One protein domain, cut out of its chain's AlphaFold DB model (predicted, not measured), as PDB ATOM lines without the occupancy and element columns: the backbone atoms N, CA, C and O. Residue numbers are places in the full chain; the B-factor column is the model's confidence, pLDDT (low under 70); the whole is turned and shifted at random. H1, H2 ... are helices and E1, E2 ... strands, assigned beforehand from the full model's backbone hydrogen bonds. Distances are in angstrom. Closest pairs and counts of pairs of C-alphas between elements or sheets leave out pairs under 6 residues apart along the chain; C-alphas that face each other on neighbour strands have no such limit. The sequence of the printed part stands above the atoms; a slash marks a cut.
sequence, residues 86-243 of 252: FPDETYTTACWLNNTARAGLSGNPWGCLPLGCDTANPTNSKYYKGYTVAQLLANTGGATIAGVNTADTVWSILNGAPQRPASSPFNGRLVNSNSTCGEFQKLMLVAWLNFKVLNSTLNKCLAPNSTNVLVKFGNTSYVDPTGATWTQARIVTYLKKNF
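What this domain is: This is residues 86 to 243 of the 252 residues of an uncharacterized protein of Burkholderiales bacterium (UniProt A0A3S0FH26). One long helix, H5, stands in the middle, ringed by shorter helices: H1, H3 and H4 on one side of it, H7 and H8 on the other, with H6 turned off its last residues. Two small hairpins of strands lie far apart on opposite sides of H5, E1 with E2 beyond H4, and E3 with E4 beyond H7 and H8, and long loops fill much of the rest. The printed part has 158 residues with eight named helices and four named strands, in the order H1 H2 H3 H4 E1 E2 H5 H6 H7 E3 E4 H8; both two-stranded sheets are antiparallel. The class is mostly helix, though under half of the residues, 70 of 158, are in named elements. The whole is compact, with a radius of gyration of the C-alphas of 15.2 A and spans of 47 by 35 by 24 A.

How they stand to each other: E1, residues 163 to 165, and E2, residues 174 to 176, form an antiparallel hairpin at 140 degrees, with N 164 and O 175 2.9 A apart, within hydrogen-bond range. E3, residues 221 to 223, and E4, residues 229 to 231, form the other hairpin, at 160 degrees, with N 230 and O 222 2.7 A apart, within hydrogen-bond range. H5, residues 183 to 197, is the hub and touches six helices. H8, residues 232 to 241, touches it at a steep tilt of 48 degrees, the same way; their closest C-alphas, of Phe 184 and Val 236, are 5.9 A apart. H1, residues 93 to 98, touches residues 186 to 190 of H5, about perpendicular at 73 degrees; the closest C-alphas are those of Thr 93 and Val 190, 6.3 A. H4, residues 154 to 158, touches residues 185 to 189 of H5, and the closest C-alphas are those of Leu 158 and Lys 186, 5.4 A; H3, residues 133 to 137, touches H5 too, and the closest C-alphas of H3 and H5 are those of Leu 136 and Leu 193, 6.9 A. H7, residues 213 to 217, only just touches H5, with 3 pairs of C-alphas within 8 A, the closest those of Trp 192 and Leu 214, 7.3 A. H6, residues 199 to 206, and H5 only just touch, with 3 pairs, and only at the corner, Phe 195 and Leu 202 being closest at 5.9 A between C-alphas. H2, residues 125 to 128, touches no helix. Every O i to N i+4 pair is within hydrogen-bond range in H1, H3, H4, H5, H7 and H8, and 2 of 4 are in H6; H2 is too short for such a pair.

Where its parts are: H1 begins at C-alpha 93, (130.085, 159.701, 159.496). H5 is 21.1 A long, from C-alpha 183 at (132.738, 167.165, 152.814). H8 is 14.2 A long and ends at C-alpha 241, (143.235, 166.673, 162.850).

The domain as a whole: The two C-alphas farthest apart, of Ala 120 and Gly 227, are 48.3 A apart. The printed part has no cut; the links H1 to H2 and H3 to H4 are long. Mean pLDDT of the printed part is 83.8, with 25 residues under 70, among them residues 116 to 122 and 207 to 211.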
ATOM      1  N   PHE A  86     142.967 158.307 168.962       56.78
ATOM      2  CA  PHE A  86     141.778 157.840 169.663       56.78
ATOM      3  C   PHE A  86     140.619 157.865 168.671       56.78
ATOM      4  O   PHE A  86     139.722 158.706 168.781       56.78
ATOM      5  N   PRO A  87     140.658 157.020 167.616       55.66
ATOM      6  CA  PRO A  87     139.531 156.905 166.716       55.66
ATOM      7  C   PRO A  87     138.276 156.579 167.533       55.66
ATOM      8  O   PRO A  87     137.230 157.137 167.268       55.66
ATOM      9  N   ASP A  88     138.373 155.815 168.612       61.81
ATOM     10  CA  ASP A  88     137.276 155.375 169.474       61.81
ATOM     11  C   ASP A  88     136.553 156.460 170.305       61.81
ATOM     12  O   ASP A  88     135.572 156.146 170.975       61.81
ATOM     13  N   GLU A  89     136.958 157.731 170.262       74.00
ATOM     14  CA  GLU A  89     136.401 158.769 171.153       74.00
ATOM     15  C   GLU A  89     135.246 159.592 170.575       74.00
ATOM     16  O   GLU A  89     134.523 160.260 171.318       74.00
ATOM     17  N   THR A  90     135.045 159.565 169.260       86.69
ATOM     18  CA  THR A  90     133.920 160.247 168.605       86.69
ATOM     19  C   THR A  90     133.190 159.302 167.666       86.69
ATOM     20  O   THR A  90     133.678 158.221 167.354       86.69
ATOM     21  N   TYR A  91     131.992 159.653 167.207       90.62
ATOM     22  CA  TYR A  91     131.331 158.871 166.164       90.62
ATOM     23  C   TYR A  91     131.746 159.391 164.783       90.62
ATOM     24  O   TYR A  91     131.792 160.604 164.547       90.62
ATOM     25  N   THR A  92     132.033 158.475 163.856       92.38
ATOM     26  CA  THR A  92     132.323 158.811 162.453       92.38
ATOM     27  C   THR A  92     131.038 159.059 161.675       92.38
ATOM     28  O   THR A  92     129.939 158.690 162.096       92.38
ATOM     29  N   THR A  93     131.179 159.617 160.474       94.00
ATOM     30  CA  THR A  93     130.085 159.701 159.496       94.00
ATOM     31  C   THR A  93     129.431 158.334 159.269       94.00
ATOM     32  O   THR A  93     128.204 158.249 159.234       94.00
ATOM     33  N   ALA A  94     130.223 157.260 159.174       92.62
ATOM     34  CA  ALA A  94     129.710 155.902 159.000       92.62
ATOM     35  C   ALA A  94     128.889 155.414 160.209       92.62
ATOM     36  O   ALA A  94     127.819 154.830 160.020       92.62
ATOM     37  N   CYS A  95     129.330 155.705 161.440       92.19
ATOM     38  CA  CYS A  95     128.569 155.384 162.653       92.19
ATOM     39  C   CYS A  95     127.200 156.075 162.648       92.19
ATOM     40  O   CYS A  95     126.177 155.429 162.880       92.19
ATOM     41  N   TRP A  96     127.166 157.372 162.321       93.50
ATOM     42  CA  TRP A  96     125.926 158.151 162.233       93.50
ATOM     43  C   TRP A  96     125.006 157.670 161.106       93.50
ATOM     44  O   TRP A  96     123.795 157.583 161.297       93.50
ATOM     45  N   LEU A  97     125.541 157.314 159.938       92.75
ATOM     46  CA  LEU A  97     124.730 156.837 158.813       92.75
ATOM     47  C   LEU A  97     124.082 155.481 159.074       92.75
ATOM     48  O   LEU A  97     122.892 155.299 158.793       92.75
ATOM     49  N   ASN A  98     124.863 154.554 159.627       91.38
ATOM     50  CA  ASN A  98     124.446 153.173 159.842       91.38
ATOM     51  C   ASN A  98     123.833 152.943 161.230       91.38
ATOM     52  O   ASN A  98     123.398 151.836 161.521       91.38
ATOM     53  N   ASN A  99     123.796 153.978 162.080       91.12
ATOM     54  CA  ASN A  99     123.406 153.886 163.487       91.12
ATOM     55  C   ASN A  99     124.140 152.747 164.218       91.12
ATOM     56  O   ASN A  99     123.531 151.960 164.938       91.12
ATOM     57  N   THR A 100     125.445 152.628 163.979       90.25
ATOM     58  CA  THR A 100     126.274 151.548 164.525       90.25
ATOM     59  C   THR A 100     127.068 152.043 165.723       90.25
ATOM     60  O   THR A 100     127.628 153.142 165.696       90.25
ATOM     61  N   ALA A 101     127.098 151.232 166.782       87.88
ATOM     62  CA  ALA A 101     127.964 151.473 167.924       87.88
ATOM     63  C   ALA A 101     129.436 151.452 167.501       87.88
ATOM     64  O   ALA A 101     129.833 150.709 166.600       87.88
ATOM     65  N   ARG A 102     130.243 152.254 168.191       85.75
ATOM     66  CA  ARG A 102     131.696 152.273 168.044       85.75
ATOM     67  C   ARG A 102     132.321 151.768 169.335       85.75
ATOM     68  O   ARG A 102     131.837 152.100 170.418       85.75
ATOM     69  N   ALA A 103     133.385 150.976 169.224       82.56
ATOM     70  CA  ALA A 103     134.189 150.613 170.387       82.56
ATOM     71  C   ALA A 103     134.632 151.890 171.123       82.56
ATOM     72  O   ALA A 103     134.882 152.897 170.471       82.56
ATOM     73  N   GLY A 104     134.665 151.855 172.457       79.00
ATOM     74  CA  GLY A 104     134.996 153.016 173.295       79.00
ATOM     75  C   GLY A 104     133.817 153.939 173.632       79.00
ATOM     76  O   GLY A 104     133.916 154.711 174.585       79.00
ATOM     77  N   LEU A 105     132.675 153.816 172.943       84.38
ATOM     78  CA  LEU A 105     131.474 154.619 173.193       84.38
ATOM     79  C   LEU A 105     130.317 153.777 173.742       84.38
ATOM     80  O   LEU A 105     130.261 152.560 173.584       84.38
ATOM     81  N   SER A 106     129.384 154.440 174.426       78.50
ATOM     82  CA  SER A 106     128.345 153.796 175.240       78.50
ATOM     83  C   SER A 106     127.246 153.073 174.451       78.50
ATOM     84  O   SER A 106     126.428 152.384 175.062       78.50
ATOM     85  N   GLY A 107     127.198 153.199 173.121       85.81
ATOM     86  CA  GLY A 107     126.222 152.496 172.296       85.81
ATOM     87  C   GLY A 107     126.042 153.104 170.911       85.81
ATOM     88  O   GLY A 107     126.977 153.630 170.313       85.81
ATOM     89  N   ASN A 108     124.821 153.003 170.387       89.00
ATOM     90  CA  ASN A 108     124.471 153.570 169.092       89.00
ATOM     91  C   ASN A 108     124.323 155.100 169.193       89.00
ATOM     92  O   ASN A 108     123.701 155.600 170.139       89.00
ATOM     93  N   PRO A 109     124.812 155.859 168.201       89.88
ATOM     94  CA  PRO A 109     124.946 157.308 168.321       89.88
ATOM     95  C   PRO A 109     123.602 158.042 168.439       89.88
ATOM     96  O   PRO A 109     123.471 158.971 169.235       89.88
ATOM     97  N   TRP A 110     122.566 157.590 167.726       89.56
ATOM     98  CA  TRP A 110     121.235 158.211 167.772       89.56
ATOM     99  C   TRP A 110     120.447 157.909 169.052       89.56
ATOM    100  O   TRP A 110     119.516 158.641 169.385       89.56
ATOM    101  N   GLY A 111     120.838 156.867 169.792       86.62
ATOM    102  CA  GLY A 111     120.263 156.547 171.099       86.62
ATOM    103  C   GLY A 111     120.906 157.287 172.263       86.62
ATOM    104  O   GLY A 111     120.420 157.196 173.388       86.62
ATOM    105  N   CYS A 112     121.979 158.031 172.013       86.25
ATOM    106  CA  CYS A 112     122.649 158.780 173.058       86.25
ATOM    107  C   CYS A 112     121.869 160.053 173.425       86.25
ATOM    108  O   CYS A 112     121.308 160.751 172.574       86.25
ATOM    109  N   LEU A 113     121.871 160.397 174.713       83.19
ATOM    110  CA  LEU A 113     121.369 161.689 175.175       83.19
ATOM    111  C   LEU A 113     122.317 162.819 174.727       83.19
ATOM    112  O   LEU A 113     123.526 162.600 174.651       83.19
ATOM    113  N   PRO A 114     121.800 164.024 174.429       82.69
ATOM    114  CA  PRO A 114     120.402 164.444 174.503       82.69
ATOM    115  C   PRO A 114     119.640 164.267 173.176       82.69
ATOM    116  O   PRO A 114     118.576 164.858 173.020       82.69
ATOM    117  N   LEU A 115     120.177 163.530 172.191       81.88
ATOM    118  CA  LEU A 115     119.495 163.352 170.903       81.88
ATOM    119  C   LEU A 115     118.207 162.556 171.073       81.88
ATOM    120  O   LEU A 115     117.178 163.021 170.589       81.88
ATOM    121  N   GLY A 116     118.296 161.409 171.767       64.19
ATOM    122  CA  GLY A 116     117.179 160.595 172.264       64.19
ATOM    123  C   GLY A 116     115.922 160.648 171.402       64.19
ATOM    124  O   GLY A 116     114.842 160.927 171.924       64.19
ATOM    125  N   CYS A 117     116.069 160.476 170.081       62.16
ATOM    126  CA  CYS A 117     114.971 160.631 169.140       62.16
ATOM    127  C   CYS A 117     114.018 159.444 169.331       62.16
ATOM    128  O   CYS A 117     114.255 158.360 168.810       62.16
ATOM    129  N   ASP A 118     112.986 159.676 170.144       58.69
ATOM    130  CA  ASP A 118     112.151 158.675 170.816       58.69
ATOM    131  C   ASP A 118     112.918 157.839 171.859       58.69
ATOM    132  O   ASP A 118     113.579 156.845 171.550       58.69
ATOM    133  N   THR A 119     112.794 158.232 173.131       52.81
ATOM    134  CA  THR A 119     113.352 157.503 174.281       52.81
ATOM    135  C   THR A 119     112.808 156.080 174.409       52.81
ATOM    136  O   THR A 119     113.438 155.265 175.079       52.81
ATOM    137  N   ALA A 120     111.682 155.755 173.760       59.06
ATOM    138  CA  ALA A 120     111.115 154.412 173.762       59.06
ATOM    139  C   ALA A 120     111.697 153.499 172.667       59.06
ATOM    140  O   ALA A 120     111.621 152.280 172.813       59.06
ATOM    141  N   ASN A 121     112.263 154.038 171.574       66.00
ATOM    142  CA  ASN A 121     112.794 153.220 170.471       66.00
ATOM    143  C   ASN A 121     113.896 153.918 169.638       66.00
ATOM    144  O   ASN A 121     113.738 154.149 168.432       66.00
ATOM    145  N   PRO A 122     115.067 154.191 170.241       62.72
ATOM    146  CA  PRO A 122     116.154 154.949 169.611       62.72
ATOM    147  C   PRO A 122     116.807 154.268 168.391       62.72
ATOM    148  O   PRO A 122     117.601 154.877 167.672       62.72
ATOM    149  N   THR A 123     116.512 152.990 168.143       70.44
ATOM    150  CA  THR A 123     117.030 152.222 167.000       70.44
ATOM    151  C   THR A 123     116.134 152.308 165.765       70.44
ATOM    152  O   THR A 123     116.561 151.929 164.672       70.44
ATOM    153  N   ASN A 124     114.905 152.816 165.898       79.31
ATOM    154  CA  ASN A 124     113.966 152.856 164.788       79.31
ATOM    155  C   ASN A 124     114.393 153.910 163.754       79.31
ATOM    156  O   ASN A 124     114.417 155.116 164.013       79.31
ATOM    157  N   SER A 125     114.686 153.430 162.542       82.44
ATOM    158  CA  SER A 125     115.150 154.251 161.419       82.44
ATOM    159  C   SER A 125     114.245 155.411 161.050       82.44
ATOM    160  O   SER A 125     114.729 156.426 160.555       82.44
ATOM    161  N   LYS A 126     112.955 155.318 161.360       81.50
ATOM    162  CA  LYS A 126     112.000 156.398 161.144       81.50
ATOM    163  C   LYS A 126     112.337 157.656 161.953       81.50
ATOM    164  O   LYS A 126     112.121 158.756 161.452       81.50
ATOM    165  N   TYR A 127     112.881 157.514 163.164       81.25
ATOM    166  CA  TYR A 127     113.182 158.656 164.030       81.25
ATOM    167  C   TYR A 127     114.490 159.333 163.661       81.25
ATOM    168  O   TYR A 127     114.493 160.532 163.386       81.25
ATOM    169  N   TYR A 128     115.587 158.578 163.581       86.31
ATOM    170  CA  TYR A 128     116.879 159.197 163.299       86.31
ATOM    171  C   TYR A 128     116.988 159.713 161.859       86.31
ATOM    172  O   TYR A 128     117.609 160.749 161.625       86.31
ATOM    173  N   LYS A 129     116.325 159.067 160.885       89.94
ATOM    174  CA  LYS A 129     116.242 159.603 159.514       89.94
ATOM    175  C   LYS A 129     115.325 160.819 159.409       89.94
ATOM    176  O   LYS A 129     115.458 161.579 158.461       89.94
ATOM    177  N   GLY A 130     114.410 160.999 160.359       88.56
ATOM    178  CA  GLY A 130     113.533 162.165 160.457       88.56
ATOM    179  C   GLY A 130     114.159 163.366 161.170       88.56
ATOM    180  O   GLY A 130     113.605 164.463 161.106       88.56
ATOM    181  N   TYR A 131     115.301 163.174 161.838       90.19
ATOM    182  CA  TYR A 131     115.944 164.201 162.652       90.19
ATOM    183  C   TYR A 131     116.499 165.338 161.787       90.19
ATOM    184  O   TYR A 131     117.358 165.119 160.926       90.19
ATOM    185  N   THR A 132     116.016 166.560 162.006       93.06
ATOM    186  CA  THR A 132     116.346 167.723 161.173       93.06
ATOM    187  C   THR A 132     117.569 168.481 161.667       93.06
ATOM    188  O   THR A 132     117.943 168.436 162.841       93.06
ATOM    189  N   VAL A 133     118.197 169.234 160.767       94.06
ATOM    190  CA  VAL A 133     119.307 170.128 161.120       94.06
ATOM    191  C   VAL A 133     118.845 171.212 162.104       94.06
ATOM    192  O   VAL A 133     119.583 171.559 163.023       94.06
ATOM    193  N   ALA A 134     117.604 171.694 161.995       92.50
ATOM    194  CA  ALA A 134     117.013 172.598 162.981       92.50
ATOM    195  C   ALA A 134     116.997 171.978 164.390       92.50
ATOM    196  O   ALA A 134     117.383 172.630 165.357       92.50
ATOM    197  N   GLN A 135     116.608 170.703 164.511       91.25
ATOM    198  CA  GLN A 135     116.632 169.988 165.791       91.25
ATOM    199  C   GLN A 135     118.059 169.798 166.311       91.25
ATOM    200  O   GLN A 135     118.281 169.916 167.516       91.25
ATOM    201  N   LEU A 136     119.031 169.546 165.427       92.19
ATOM    202  CA  LEU A 136     120.445 169.437 165.791       92.19
ATOM    203  C   LEU A 136     120.966 170.729 166.430       92.19
ATOM    204  O   LEU A 136     121.526 170.680 167.525       92.19
ATOM    205  N   LEU A 137     120.738 171.863 165.769       90.94
ATOM    206  CA  LEU A 137     121.254 173.176 166.170       90.94
ATOM    207  C   LEU A 137     120.462 173.827 167.318       90.94
ATOM    208  O   LEU A 137     120.942 174.758 167.965       90.94
ATOM    209  N   ALA A 138     119.262 173.327 167.619       88.62
ATOM    210  CA  ALA A 138     118.467 173.816 168.738       88.62
ATOM    211  C   ALA A 138     119.254 173.749 170.060       88.62
ATOM    212  O   ALA A 138     119.822 172.711 170.412       88.62
ATOM    213  N   ASN A 139     119.241 174.863 170.800       82.81
ATOM    214  CA  ASN A 139     119.903 175.050 172.097       82.81
ATOM    215  C   ASN A 139     121.437 174.922 172.086       82.81
ATOM    216  O   ASN A 139     122.041 174.830 173.151       82.81
ATOM    217  N   THR A 140     122.087 174.936 170.918       78.50
ATOM    218  CA  THR A 140     123.557 174.865 170.834       78.50
ATOM    219  C   THR A 140     124.227 176.209 170.526       78.50
ATOM    220  O   THR A 140     125.454 176.283 170.417       78.50
ATOM    221  N   GLY A 141     123.428 177.270 170.363       79.31
ATOM    222  CA  GLY A 141     123.874 178.588 169.902       79.31
ATOM    223  C   GLY A 141     124.171 178.655 168.397       79.31
ATOM    224  O   GLY A 141     124.479 179.730 167.888       79.31
ATOM    225  N   GLY A 142     124.080 177.531 167.677       79.25
ATOM    226  CA  GLY A 142     124.192 177.486 166.222       79.25
ATOM    227  C   GLY A 142     122.875 177.866 165.547       79.25
ATOM    228  O   GLY A 142     121.815 177.407 165.958       79.25
ATOM    229  N   ALA A 143     122.942 178.685 164.498       77.81
ATOM    230  CA  ALA A 143     121.767 179.060 163.706       77.81
ATOM    231  C   ALA A 143     121.761 178.401 162.319       77.81
ATOM    232  O   ALA A 143     120.706 178.011 161.821       77.81
ATOM    233  N   THR A 144     122.931 178.264 161.690       89.25
ATOM    234  CA  THR A 144     123.059 177.807 160.302       89.25
ATOM    235  C   THR A 144     124.387 177.087 160.055       89.25
ATOM    236  O   THR A 144     125.355 177.237 160.803       89.25
ATOM    237  N   ILE A 145     124.425 176.296 158.980       93.62
ATOM    238  CA  ILE A 145     125.648 175.763 158.369       93.62
ATOM    239  C   ILE A 145     125.597 176.158 156.893       93.62
ATOM    240  O   ILE A 145     124.577 175.967 156.228       93.62
ATOM    241  N   ALA A 146     126.679 176.720 156.366       94.06
ATOM    242  CA  ALA A 146     126.724 177.213 154.999       94.06
ATOM    243  C   ALA A 146     126.397 176.118 153.969       94.06
ATOM    244  O   ALA A 146     127.041 175.065 153.912       94.06
ATOM    245  N   GLY A 147     125.406 176.403 153.121       94.06
ATOM    246  CA  GLY A 147     124.918 175.476 152.101       94.06
ATOM    247  C   GLY A 147     123.985 174.384 152.630       94.06
ATOM    248  O   GLY A 147     123.641 173.494 151.863       94.06
ATOM    249  N   VAL A 148     123.564 174.430 153.898       96.06
ATOM    250  CA  VAL A 148     122.632 173.462 154.492       96.06
ATOM    251  C   VAL A 148     121.304 174.133 154.834       96.06
ATOM    252  O   VAL A 148     121.261 175.147 155.528       96.06
ATOM    253  N   ASN A 149     120.208 173.530 154.385       95.12
ATOM    254  CA  ASN A 149     118.854 173.890 154.769       95.12
ATOM    255  C   ASN A 149     118.514 173.270 156.133       95.12
ATOM    256  O   ASN A 149     118.663 172.066 156.335       95.12
ATOM    257  N   THR A 150     118.027 174.076 157.076       94.12
ATOM    258  CA  THR A 150     117.712 173.608 158.434       94.12
ATOM    259  C   THR A 150     116.510 172.655 158.485       94.12
ATOM    260  O   THR A 150     116.388 171.879 159.433       94.12
ATOM    261  N   ALA A 151     115.645 172.673 157.466       93.56
ATOM    262  CA  ALA A 151     114.517 171.750 157.340       93.56
ATOM    263  C   ALA A 151     114.928 170.348 156.861       93.56
ATOM    264  O   ALA A 151     114.160 169.398 157.025       93.56
ATOM    265  N   ASP A 152     116.116 170.214 156.272       95.38
ATOM    266  CA  ASP A 152     116.603 168.927 155.797       95.38
ATOM    267  C   ASP A 152     116.993 168.035 156.971       95.38
ATOM    268  O   ASP A 152     117.365 168.484 158.060       95.38
ATOM    269  N   THR A 153     116.885 166.734 156.745       94.00
ATOM    270  CA  THR A 153     117.263 165.735 157.733       94.00
ATOM    271  C   THR A 153     118.771 165.557 157.725       94.00
ATOM    272  O   THR A 153     119.399 165.472 156.664       94.00
ATOM    273  N   VAL A 154     119.359 165.470 158.915       95.12
ATOM    274  CA  VAL A 154     120.806 165.310 159.078       95.12
ATOM    275  C   VAL A 154     121.276 164.052 158.347       95.12
ATOM    276  O   VAL A 154     122.225 164.105 157.569       95.12
ATOM    277  N   TRP A 155     120.552 162.941 158.522       94.62
ATOM    278  CA  TRP A 155     120.860 161.672 157.866       94.62
ATOM    279  C   TRP A 155     120.893 161.789 156.335       94.62
ATOM    280  O   TRP A 155     121.825 161.288 155.708       94.62
ATOM    281  N   SER A 156     119.930 162.488 155.725       95.44
ATOM    282  CA  SER A 156     119.855 162.624 154.263       95.44
ATOM    283  C   SER A 156     121.058 163.364 153.664       95.44
ATOM    284  O   SER A 156     121.594 162.951 152.635       95.44
ATOM    285  N   ILE A 157     121.550 164.401 154.353       96.94
ATOM    286  CA  ILE A 157     122.727 165.168 153.928       96.94
ATOM    287  C   ILE A 157     123.993 164.322 154.072       96.94
ATOM    288  O   ILE A 157     124.818 164.276 153.155       96.94
ATOM    289  N   LEU A 158     124.142 163.603 155.191       96.44
ATOM    290  CA  LEU A 158     125.255 162.667 155.374       96.44
ATOM    291  C   LEU A 158     125.263 161.600 154.265       96.44
ATOM    292  O   LEU A 158     126.324 161.286 153.717       96.44
ATOM    293  N   ASN A 159     124.076 161.125 153.874       95.62
ATOM    294  CA  ASN A 159     123.884 160.118 152.831       95.62
ATOM    295  C   ASN A 159     124.059 160.679 151.404       95.62
ATOM    296  O   ASN A 159     124.058 159.926 150.437       95.62
ATOM    297  N   GLY A 160     124.235 161.995 151.252       95.88
ATOM    298  CA  GLY A 160     124.458 162.641 149.956       95.88
ATOM    299  C   GLY A 160     123.198 162.905 149.130       95.88
ATOM    300  O   GLY A 160     123.314 163.317 147.981       95.88
ATOM    301  N   ALA A 161     122.011 162.690 149.697       95.69
ATOM    302  CA  ALA A 161     120.733 162.889 149.025       95.69
ATOM    303  C   ALA A 161     119.840 163.752 149.925       95.69
ATOM    304  O   ALA A 161     119.092 163.197 150.724       95.69
ATOM    305  N   PRO A 162     119.938 165.090 149.855       96.44
ATOM    306  CA  PRO A 162     119.304 165.990 150.808       96.44
ATOM    307  C   PRO A 162     117.781 165.909 150.703       96.44
ATOM    308  O   PRO A 162     117.187 166.079 149.634       96.44
ATOM    309  N   GLN A 163     117.142 165.647 151.836       95.50
ATOM    310  CA  GLN A 163     115.707 165.460 151.931       95.50
ATOM    311  C   GLN A 163     115.164 166.072 153.211       95.50
ATOM    312  O   GLN A 163     115.806 166.033 154.259       95.50
ATOM    313  N   ARG A 164     113.929 166.557 153.141       92.88
ATOM    314  CA  ARG A 164     113.183 167.073 154.288       92.88
ATOM    315  C   ARG A 164     111.879 166.310 154.495       92.88
ATOM    316  O   ARG A 164     111.343 165.742 153.541       92.88
ATOM    317  N   PRO A 165     111.318 166.321 155.706       89.81
ATOM    318  CA  PRO A 165     109.999 165.757 155.949       89.81
ATOM    319  C   PRO A 165     108.909 166.556 155.219       89.81
ATOM    320  O   PRO A 165     108.932 167.785 155.222       89.81
ATOM    321  N   ALA A 166     107.941 165.875 154.599       86.00
ATOM    322  CA  ALA A 166     106.892 166.534 153.807       86.00
ATOM    323  C   ALA A 166     105.885 167.342 154.650       86.00
ATOM    324  O   ALA A 166     105.338 168.333 154.178       86.00
ATOM    325  N   SER A 167     105.605 166.887 155.873       77.94
ATOM    326  CA  SER A 167     104.599 167.487 156.766       77.94
ATOM    327  C   SER A 167     104.934 167.340 158.250       77.94
ATOM    328  O   SER A 167     104.599 168.211 159.043       77.94
ATOM    329  N   SER A 168     105.618 166.260 158.637       73.56
ATOM    330  CA  SER A 168     106.137 166.054 159.991       73.56
ATOM    331  C   SER A 168     107.427 165.233 159.937       73.56
ATOM    332  O   SER A 168     107.481 164.287 159.139       73.56
ATOM    333  N   PRO A 169     108.434 165.541 160.783       65.69
ATOM    334  CA  PRO A 169     109.712 164.825 160.849       65.69
ATOM    335  C   PRO A 169     109.576 163.317 161.019       65.69
ATOM    336  O   PRO A 169     110.415 162.567 160.534       65.69
ATOM    337  N   PHE A 170     108.473 162.855 161.602       68.88
ATOM    338  CA  PHE A 170     108.267 161.448 161.925       68.88
ATOM    339  C   PHE A 170     107.124 160.813 161.130       68.88
ATOM    340  O   PHE A 170     106.612 159.775 161.523       68.88
ATOM    341  N   ASN A 171     106.710 161.387 159.997       67.88
ATOM    342  CA  ASN A 171     105.695 160.772 159.126       67.88
ATOM    343  C   ASN A 171     106.286 159.868 158.031       67.88
ATOM    344  O   ASN A 171     105.547 159.339 157.207       67.88
ATOM    345  N   GLY A 172     107.610 159.670 158.005       69.25
ATOM    346  CA  GLY A 172     108.303 158.747 157.093       69.25
ATOM    347  C   GLY A 172     108.344 159.180 155.621       69.25
ATOM    348  O   GLY A 172     109.183 158.691 154.869       69.25
ATOM    349  N   ARG A 173     107.494 160.123 155.199       85.75
ATOM    350  CA  ARG A 173     107.532 160.707 153.856       85.75
ATOM    351  C   ARG A 173     108.564 161.830 153.786       85.75
ATOM    352  O   ARG A 173     108.352 162.917 154.330       85.75
ATOM    353  N   LEU A 174     109.644 161.561 153.063       89.94
ATOM    354  CA  LEU A 174     110.698 162.516 152.744       89.94
ATOM    355  C   LEU A 174     110.503 163.076 151.329       89.94
ATOM    356  O   LEU A 174     110.061 162.366 150.426       89.94
ATOM    357  N   VAL A 175     110.815 164.355 151.140       93.31
ATOM    358  CA  VAL A 175     110.831 165.032 149.837       93.31
ATOM    359  C   VAL A 175     112.213 165.601 149.574       93.31
ATOM    360  O   VAL A 175     112.900 166.023 150.506       93.31
ATOM    361  N   ASN A 176     112.614 165.618 148.306       95.88
ATOM    362  CA  ASN A 176     113.909 166.149 147.897       95.88
ATOM    363  C   ASN A 176     114.037 167.632 148.256       95.88
ATOM    364  O   ASN A 176     113.061 168.388 148.243       95.88
ATOM    365  N   SER A 177     115.263 168.026 148.567       94.75
ATOM    366  CA  SER A 177     115.633 169.390 148.919       94.75
ATOM    367  C   SER A 177     116.942 169.776 148.227       94.75
ATOM    368  O   SER A 177     117.407 169.076 147.330       94.75
ATOM    369  N   ASN A 178     117.513 170.921 148.597       94.12
ATOM    370  CA  ASN A 178     118.621 171.557 147.887       94.12
ATOM    371  C   ASN A 178     119.864 171.821 148.754       94.12
ATOM    372  O   ASN A 178     120.699 172.639 148.370       94.12
ATOM    373  N   SER A 179     120.017 171.151 149.903       96.38
ATOM    374  CA  SER A 179     121.265 171.256 150.671       96.38
ATOM    375  C   SER A 179     122.467 170.733 149.887       96.38
ATOM    376  O   SER A 179     122.421 169.711 149.207       96.38
ATOM    377  N   THR A 180     123.597 171.404 150.054       95.88
ATOM    378  CA  THR A 180     124.896 170.924 149.591       95.88
ATOM    379  C   THR A 180     125.343 169.754 150.463       95.88
ATOM    380  O   THR A 180     125.272 169.820 151.688       95.88
ATOM    381  N   CYS A 181     125.844 168.690 149.839       94.56
ATOM    382  CA  CYS A 181     126.321 167.488 150.529       94.56
ATOM    383  C   CYS A 181     127.841 167.307 150.385       94.56
ATOM    384  O   CYS A 181     128.326 166.190 150.195       94.56
ATOM    385  N   GLY A 182     128.592 168.409 150.430       94.69
ATOM    386  CA  GLY A 182     130.051 168.394 150.375       94.69
ATOM    387  C   GLY A 182     130.678 167.911 151.683       94.69
ATOM    388  O   GLY A 182     130.015 167.808 152.717       94.69
ATOM    389  N   GLU A 183     131.982 167.636 151.646       93.88
ATOM    390  CA  GLU A 183     132.738 167.165 152.814       93.88
ATOM    391  C   GLU A 183     132.616 168.130 154.001       93.88
ATOM    392  O   GLU A 183     132.362 167.696 155.124       93.88
ATOM    393  N   PHE A 184     132.693 169.440 153.745       93.94
ATOM    394  CA  PHE A 184     132.491 170.463 154.769       93.94
ATOM    395  C   PHE A 184     131.131 170.322 155.463       93.94
ATOM    396  O   PHE A 184     131.086 170.269 156.690       93.94
ATOM    397  N   GLN A 185     130.029 170.217 154.713       95.88
ATOM    398  CA  GLN A 185     128.692 170.100 155.304       95.88
ATOM    399  C   GLN A 185     128.555 168.814 156.118       95.88
ATOM    400  O   GLN A 185     128.050 168.850 157.240       95.88
ATOM    401  N   LYS A 186     129.046 167.689 155.586       95.81
ATOM    402  CA  LYS A 186     128.987 166.397 156.278       95.81
ATOM    403  C   LYS A 186     129.775 166.421 157.586       95.81
ATOM    404  O   LYS A 186     129.228 166.077 158.631       95.81
ATOM    405  N   LEU A 187     131.024 166.884 157.555       94.38
ATOM    406  CA  LEU A 187     131.866 166.938 158.750       94.38
ATOM    407  C   LEU A 187     131.386 167.986 159.755       94.38
ATOM    408  O   LEU A 187     131.465 167.735 160.952       94.38
ATOM    409  N   MET A 188     130.824 169.113 159.310       94.56
ATOM    410  CA  MET A 188     130.196 170.077 160.220       94.56
ATOM    411  C   MET A 188     128.986 169.478 160.939       94.56
ATOM    412  O   MET A 188     128.841 169.668 162.145       94.56
ATOM    413  N   LEU A 189     128.132 168.728 160.237       95.88
ATOM    414  CA  LEU A 189     126.997 168.040 160.858       95.88
ATOM    415  C   LEU A 189     127.457 166.983 161.865       95.88
ATOM    416  O   LEU A 189     126.937 166.943 162.978       95.88
ATOM    417  N   VAL A 190     128.458 166.172 161.515       94.94
ATOM    418  CA  VAL A 190     129.047 165.183 162.433       94.94
ATOM    419  C   VAL A 190     129.684 165.862 163.646       94.94
ATOM    420  O   VAL A 190     129.476 165.409 164.767       94.94
ATOM    421  N   ALA A 191     130.387 166.982 163.458       92.38
ATOM    422  CA  ALA A 191     130.969 167.751 164.555       92.38
ATOM    423  C   ALA A 191     129.889 168.255 165.523       92.38
ATOM    424  O   ALA A 191     130.046 168.129 166.734       92.38
ATOM    425  N   TRP A 192     128.774 168.771 165.001       93.06
ATOM    426  CA  TRP A 192     127.629 169.190 165.811       93.06
ATOM    427  C   TRP A 192     126.950 168.026 166.538       93.06
ATOM    428  O   TRP A 192     126.592 168.168 167.707       93.06
ATOM    429  N   LEU A 193     126.785 166.880 165.875       93.38
ATOM    430  CA  LEU A 193     126.214 165.672 166.477       93.38
ATOM    431  C   LEU A 193     127.089 165.155 167.626       93.38
ATOM    432  O   LEU A 193     126.597 164.946 168.737       93.38
ATOM    433  N   ASN A 194     128.394 165.028 167.378       91.50
ATOM    434  CA  ASN A 194     129.371 164.633 168.386       91.50
ATOM    435  C   ASN A 194     129.404 165.644 169.531       91.50
ATOM    436  O   ASN A 194     129.348 165.240 170.685       91.50
ATOM    437  N   PHE A 195     129.415 166.948 169.243       88.25
ATOM    438  CA  PHE A 195     129.344 167.990 170.268       88.25
ATOM    439  C   PHE A 195     128.099 167.847 171.144       88.25
ATOM    440  O   PHE A 195     128.183 167.963 172.360       88.25
ATOM    441  N   LYS A 196     126.940 167.565 170.543       88.31
ATOM    442  CA  LYS A 196     125.674 167.447 171.267       88.31
ATOM    443  C   LYS A 196     125.670 166.258 172.227       88.31
ATOM    444  O   LYS A 196     125.240 166.414 173.365       88.31
ATOM    445  N   VAL A 197     126.170 165.105 171.786       87.69
ATOM    446  CA  VAL A 197     126.191 163.859 172.575       87.69
ATOM    447  C   VAL A 197     127.369 163.787 173.551       87.69
ATOM    448  O   VAL A 197     127.224 163.321 174.675       87.69
ATOM    449  N   LEU A 198     128.538 164.273 173.144       84.81
ATOM    450  CA  LEU A 198     129.807 164.166 173.874       84.81
ATOM    451  C   LEU A 198     130.224 165.516 174.470       84.81
ATOM    452  O   LEU A 198     131.410 165.812 174.609       84.81
ATOM    453  N   ASN A 199     129.244 166.360 174.801       74.88
ATOM    454  CA  ASN A 199     129.440 167.766 175.151       74.88
ATOM    455  C   ASN A 199     130.446 167.973 176.297       74.88
ATOM    456  O   ASN A 199     131.300 168.853 176.239       74.88
ATOM    457  N   SER A 200     130.387 167.135 177.336       68.50
ATOM    458  CA  SER A 200     131.311 167.179 178.481       68.50
ATOM    459  C   SER A 200     132.774 166.931 178.087       68.50
ATOM    460  O   SER A 200     133.685 167.478 178.716       68.50
ATOM    461  N   THR A 201     132.994 166.147 177.033       67.81
ATOM    462  CA  THR A 201     134.313 165.813 176.492       67.81
ATOM    463  C   THR A 201     134.770 166.873 175.488       67.81
ATOM    464  O   THR A 201     135.846 167.448 175.645       67.81
ATOM    465  N   LEU A 202     133.932 167.206 174.500       71.31
ATOM    466  CA  LEU A 202     134.306 168.072 173.374       71.31
ATOM    467  C   LEU A 202     134.288 169.577 173.679       71.31
ATOM    468  O   LEU A 202     135.021 170.330 173.029       71.31
ATOM    469  N   ASN A 203     133.529 170.040 174.680       67.38
ATOM    470  CA  ASN A 203     133.517 171.459 175.070       67.38
ATOM    471  C   ASN A 203     134.906 172.005 175.387       67.38
ATOM    472  O   ASN A 203     135.185 173.171 175.127       67.38
ATOM    473  N   LYS A 204     135.796 171.169 175.927       64.38
ATOM    474  CA  LYS A 204     137.150 171.590 176.298       64.38
ATOM    475  C   LYS A 204     137.970 172.036 175.085       64.38
ATOM    476  O   LYS A 204     138.786 172.943 175.218       64.38
ATOM    477  N   CYS A 205     137.720 171.456 173.908       63.84
ATOM    478  CA  CYS A 205     138.396 171.837 172.665       63.84
ATOM    479  C   CYS A 205     137.605 172.842 171.821       63.84
ATOM    480  O   CYS A 205     138.209 173.614 171.073       63.84
ATOM    481  N   LEU A 206     136.271 172.840 171.920       70.75
ATOM    482  CA  LEU A 206     135.392 173.643 171.063       70.75
ATOM    483  C   LEU A 206     134.821 174.894 171.734       70.75
ATOM    484  O   LEU A 206     134.254 175.722 171.031       70.75
ATOM    485  N   ALA A 207     134.971 175.070 173.047       65.94
ATOM    486  CA  ALA A 207     134.478 176.240 173.770       65.94
ATOM    487  C   ALA A 207     135.530 176.865 174.709       65.94
ATOM    488  O   ALA A 207     135.262 177.023 175.907       65.94
ATOM    489  N   PRO A 208     136.722 177.262 174.211       56.81
ATOM    490  CA  PRO A 208     137.615 178.088 175.011       56.81
ATOM    491  C   PRO A 208     136.868 179.383 175.359       56.81
ATOM    492  O   PRO A 208     136.396 180.100 174.478       56.81
ATOM    493  N   ASN A 209     136.697 179.657 176.653       53.97
ATOM    494  CA  ASN A 209     136.012 180.851 177.160       53.97
ATOM    495  C   ASN A 209     134.508 180.932 176.828       53.97
ATOM    496  O   ASN A 209     134.004 182.006 176.503       53.97
ATOM    497  N   SER A 210     133.773 179.817 176.933       58.97
ATOM    498  CA  SER A 210     132.295 179.730 176.853       58.97
ATOM    499  C   SER A 210     131.646 179.977 175.483       58.97
ATOM    500  O   SER A 210     130.431 179.839 175.352       58.97
ATOM    501  N   THR A 211     132.425 180.273 174.438       68.00
ATOM    502  CA  THR A 211     131.889 180.434 173.076       68.00
ATOM    503  C   THR A 211     132.134 179.182 172.248       68.00
ATOM    504  O   THR A 211     133.282 178.859 171.955       68.00
ATOM    505  N   ASN A 212     131.067 178.513 171.810       78.62
ATOM    506  CA  ASN A 212     131.172 177.367 170.912       78.62
ATOM    507  C   ASN A 212     131.708 177.794 169.532       78.62
ATOM    508  O   ASN A 212     131.042 178.484 168.759       78.62
ATOM    509  N   VAL A 213     132.923 177.357 169.215       81.50
ATOM    510  CA  VAL A 213     133.640 177.659 167.975       81.50
ATOM    511  C   VAL A 213     132.932 177.077 166.746       81.50
ATOM    512  O   VAL A 213     133.023 177.667 165.668       81.50
ATOM    513  N   LEU A 214     132.153 175.996 166.888       86.62
ATOM    514  CA  LEU A 214     131.372 175.440 165.777       86.62
ATOM    515  C   LEU A 214     130.359 176.445 165.213       86.62
ATOM    516  O   LEU A 214     130.072 176.411 164.019       86.62
ATOM    517  N   VAL A 215     129.872 177.381 166.036       87.88
ATOM    518  CA  VAL A 215     128.993 178.475 165.585       87.88
ATOM    519  C   VAL A 215     129.719 179.372 164.584       87.88
ATOM    520  O   VAL A 215     129.145 179.780 163.580       87.88
ATOM    521  N   LYS A 216     131.008 179.640 164.817       85.62
ATOM    522  CA  LYS A 216     131.839 180.467 163.930       85.62
ATOM    523  C   LYS A 216     132.230 179.708 162.663       85.62
ATOM    524  O   LYS A 216     132.252 180.293 161.585       85.62
ATOM    525  N   PHE A 217     132.480 178.403 162.783       86.94
ATOM    526  CA  PHE A 217     132.784 177.518 161.655       86.94
ATOM    527  C   PHE A 217     131.586 177.213 160.757       86.94
ATOM    528  O   PHE A 217     131.785 176.789 159.625       86.94
ATOM    529  N   GLY A 218     130.354 177.436 161.224       83.19
ATOM    530  CA  GLY A 218     129.149 177.281 160.404       83.19
ATOM    531  C   GLY A 218     129.129 178.191 159.171       83.19
ATOM    532  O   GLY A 218     128.460 177.869 158.190       83.19
ATOM    533  N   ASN A 219     129.898 179.282 159.180       78.56
ATOM    534  CA  ASN A 219     130.010 180.215 158.062       78.56
ATOM    535  C   ASN A 219     131.064 179.758 157.036       78.56
ATOM    536  O   ASN A 219     132.024 179.068 157.366       78.56
ATOM    537  N   THR A 220     130.911 180.168 155.772       71.44
ATOM    538  CA  THR A 220     131.859 179.835 154.682       71.44
ATOM    539  C   THR A 220     133.273 180.368 154.920       71.44
ATOM    540  O   THR A 220     134.239 179.820 154.385       71.44
ATOM    541  N   SER A 221     133.386 181.443 155.697       78.00
ATOM    542  CA  SER A 221     134.636 182.093 156.059       78.00
ATOM    543  C   SER A 221     134.487 182.791 157.409       78.00
ATOM    544  O   SER A 221     133.453 183.401 157.690       78.00
ATOM    545  N   TYR A 222     135.522 182.711 158.240       81.50
ATOM    546  CA  TYR A 222     135.617 183.422 159.513       81.50
ATOM    547  C   TYR A 222     137.046 183.934 159.711       81.50
ATOM    548  O   TYR A 222     137.999 183.229 159.390       81.50
ATOM    549  N   VAL A 223     137.210 185.142 160.246       80.62
ATOM    550  CA  VAL A 223     138.527 185.699 160.588       80.62
ATOM    551  C   VAL A 223     138.724 185.573 162.090       80.62
ATOM    552  O   VAL A 223     137.924 186.092 162.870       80.62
ATOM    553  N   ASP A 224     139.763 184.849 162.494       77.56
ATOM    554  CA  ASP A 224     140.077 184.657 163.906       77.56
ATOM    555  C   ASP A 224     140.699 185.914 164.549       77.56
ATOM    556  O   ASP A 224     141.042 186.867 163.846       77.56
ATOM    557  N   PRO A 225     140.851 185.954 165.886       69.94
ATOM    558  CA  PRO A 225     141.456 187.099 166.570       69.94
ATOM    559  C   PRO A 225     142.896 187.418 166.140       69.94
ATOM    560  O   PRO A 225     143.366 188.521 166.395       69.94
ATOM    561  N   THR A 226     143.599 186.482 165.489       75.31
ATOM    562  CA  THR A 226     144.949 186.708 164.944       75.31
ATOM    563  C   THR A 226     144.925 187.347 163.554       75.31
ATOM    564  O   THR A 226     145.977 187.657 163.001       75.31
ATOM    565  N   GLY A 227     143.735 187.551 162.980       77.56
ATOM    566  CA  GLY A 227     143.546 188.056 161.624       77.56
ATOM    567  C   GLY A 227     143.624 186.971 160.551       77.56
ATOM    568  O   GLY A 227     143.572 187.288 159.363       77.56
ATOM    569  N   ALA A 228     143.734 185.693 160.926       80.81
ATOM    570  CA  ALA A 228     143.829 184.614 159.960       80.81
ATOM    571  C   ALA A 228     142.437 184.161 159.499       80.81
ATOM    572  O   ALA A 228     141.539 183.894 160.302       80.81
ATOM    573  N   THR A 229     142.273 184.014 158.186       86.12
ATOM    574  CA  THR A 229     141.021 183.541 157.589       86.12
ATOM    575  C   THR A 229     140.907 182.015 157.669       86.12
ATOM    576  O   THR A 229     141.831 181.264 157.334       86.12
ATOM    577  N   TRP A 230     139.738 181.549 158.095       86.19
ATOM    578  CA  TRP A 230     139.323 180.155 158.165       86.19
ATOM    579  C   TRP A 230     138.392 179.841 157.006       86.19
ATOM    580  O   TRP A 230     137.195 180.099 157.069       86.19
ATOM    581  N   THR A 231     138.961 179.281 155.942       90.31
ATOM    582  CA  THR A 231     138.195 178.740 154.817       90.31
ATOM    583  C   THR A 231     137.586 177.386 155.183       90.31
ATOM    584  O   THR A 231     138.066 176.703 156.092       90.31
ATOM    585  N   GLN A 232     136.582 176.940 154.422       91.19
ATOM    586  CA  GLN A 232     135.986 175.607 154.588       91.19
ATOM    587  C   GLN A 232     137.032 174.479 154.597       91.19
ATOM    588  O   GLN A 232     136.976 173.603 155.455       91.19
ATOM    589  N   ALA A 233     138.031 174.530 153.709       89.94
ATOM    590  CA  ALA A 233     139.103 173.532 153.655       89.94
ATOM    591  C   ALA A 233     139.952 173.506 154.940       89.94
ATOM    592  O   ALA A 233     140.305 172.438 155.450       89.94
ATOM    593  N   ARG A 234     140.247 174.682 155.510       86.38
ATOM    594  CA  ARG A 234     140.986 174.795 156.773       86.38
ATOM    595  C   ARG A 234     140.160 174.285 157.953       86.38
ATOM    596  O   ARG A 234     140.709 173.609 158.820       86.38
ATOM    597  N   ILE A 235     138.855 174.560 157.960       87.31
ATOM    598  CA  ILE A 235     137.919 174.043 158.967       87.31
ATOM    599  C   ILE A 235     137.855 172.513 158.894       87.31
ATOM    600  O   ILE A 235     138.046 171.860 159.914       87.31
ATOM    601  N   VAL A 236     137.678 171.931 157.703       89.06
ATOM    602  CA  VAL A 236     137.696 170.469 157.497       89.06
ATOM    603  C   VAL A 236     138.993 169.858 158.024       89.06
ATOM    604  O   VAL A 236     138.960 168.921 158.820       89.06
ATOM    605  N   THR A 237     140.134 170.441 157.651       85.31
ATOM    606  CA  THR A 237     141.453 169.996 158.123       85.31
ATOM    607  C   THR A 237     141.545 170.036 159.648       85.31
ATOM    608  O   THR A 237     142.081 169.117 160.262       85.31
ATOM    609  N   TYR A 238     141.019 171.089 160.277       82.88
ATOM    610  CA  TYR A 238     140.995 171.215 161.729       82.88
ATOM    611  C   TYR A 238     140.110 170.150 162.386       82.88
ATOM    612  O   TYR A 238     140.552 169.520 163.345       82.88
ATOM    613  N   LEU A 239     138.895 169.925 161.875       85.00
ATOM    614  CA  LEU A 239     137.972 168.925 162.420       85.00
ATOM    615  C   LEU A 239     138.576 167.517 162.378       85.00
ATOM    616  O   LEU A 239     138.523 166.819 163.390       85.00
ATOM    617  N   LYS A 240     139.209 167.149 161.255       84.56
ATOM    618  CA  LYS A 240     139.901 165.863 161.086       84.56
ATOM    619  C   LYS A 240     141.101 165.725 162.023       84.56
ATOM    620  O   LYS A 240     141.180 164.774 162.791       84.56
ATOM    621  N   LYS A 241     142.007 166.713 162.030       78.25
ATOM    622  CA  LYS A 241     143.235 166.673 162.850       78.25
ATOM    623  C   LYS A 241     142.975 166.636 164.355       78.25
ATOM    624  O   LYS A 241     143.832 166.172 165.101       78.25
ATOM    625  N   ASN A 242     141.827 167.144 164.796       76.12
ATOM    626  CA  ASN A 242     141.420 167.127 166.199       76.12
ATOM    627  C   ASN A 242     140.369 166.043 166.496       76.12
ATOM    628  O   ASN A 242     139.760 166.094 167.558       76.12
ATOM    629  N   PHE A 243     140.122 165.102 165.571       80.19
ATOM    630  CA  PHE A 243     139.174 163.987 165.736       80.19
ATOM    631  C   PHE A 243     137.752 164.411 166.141       80.19
ATOM    632  O   PHE A 243     136.978 163.626 166.683       80.19
TER     633      PHE A 243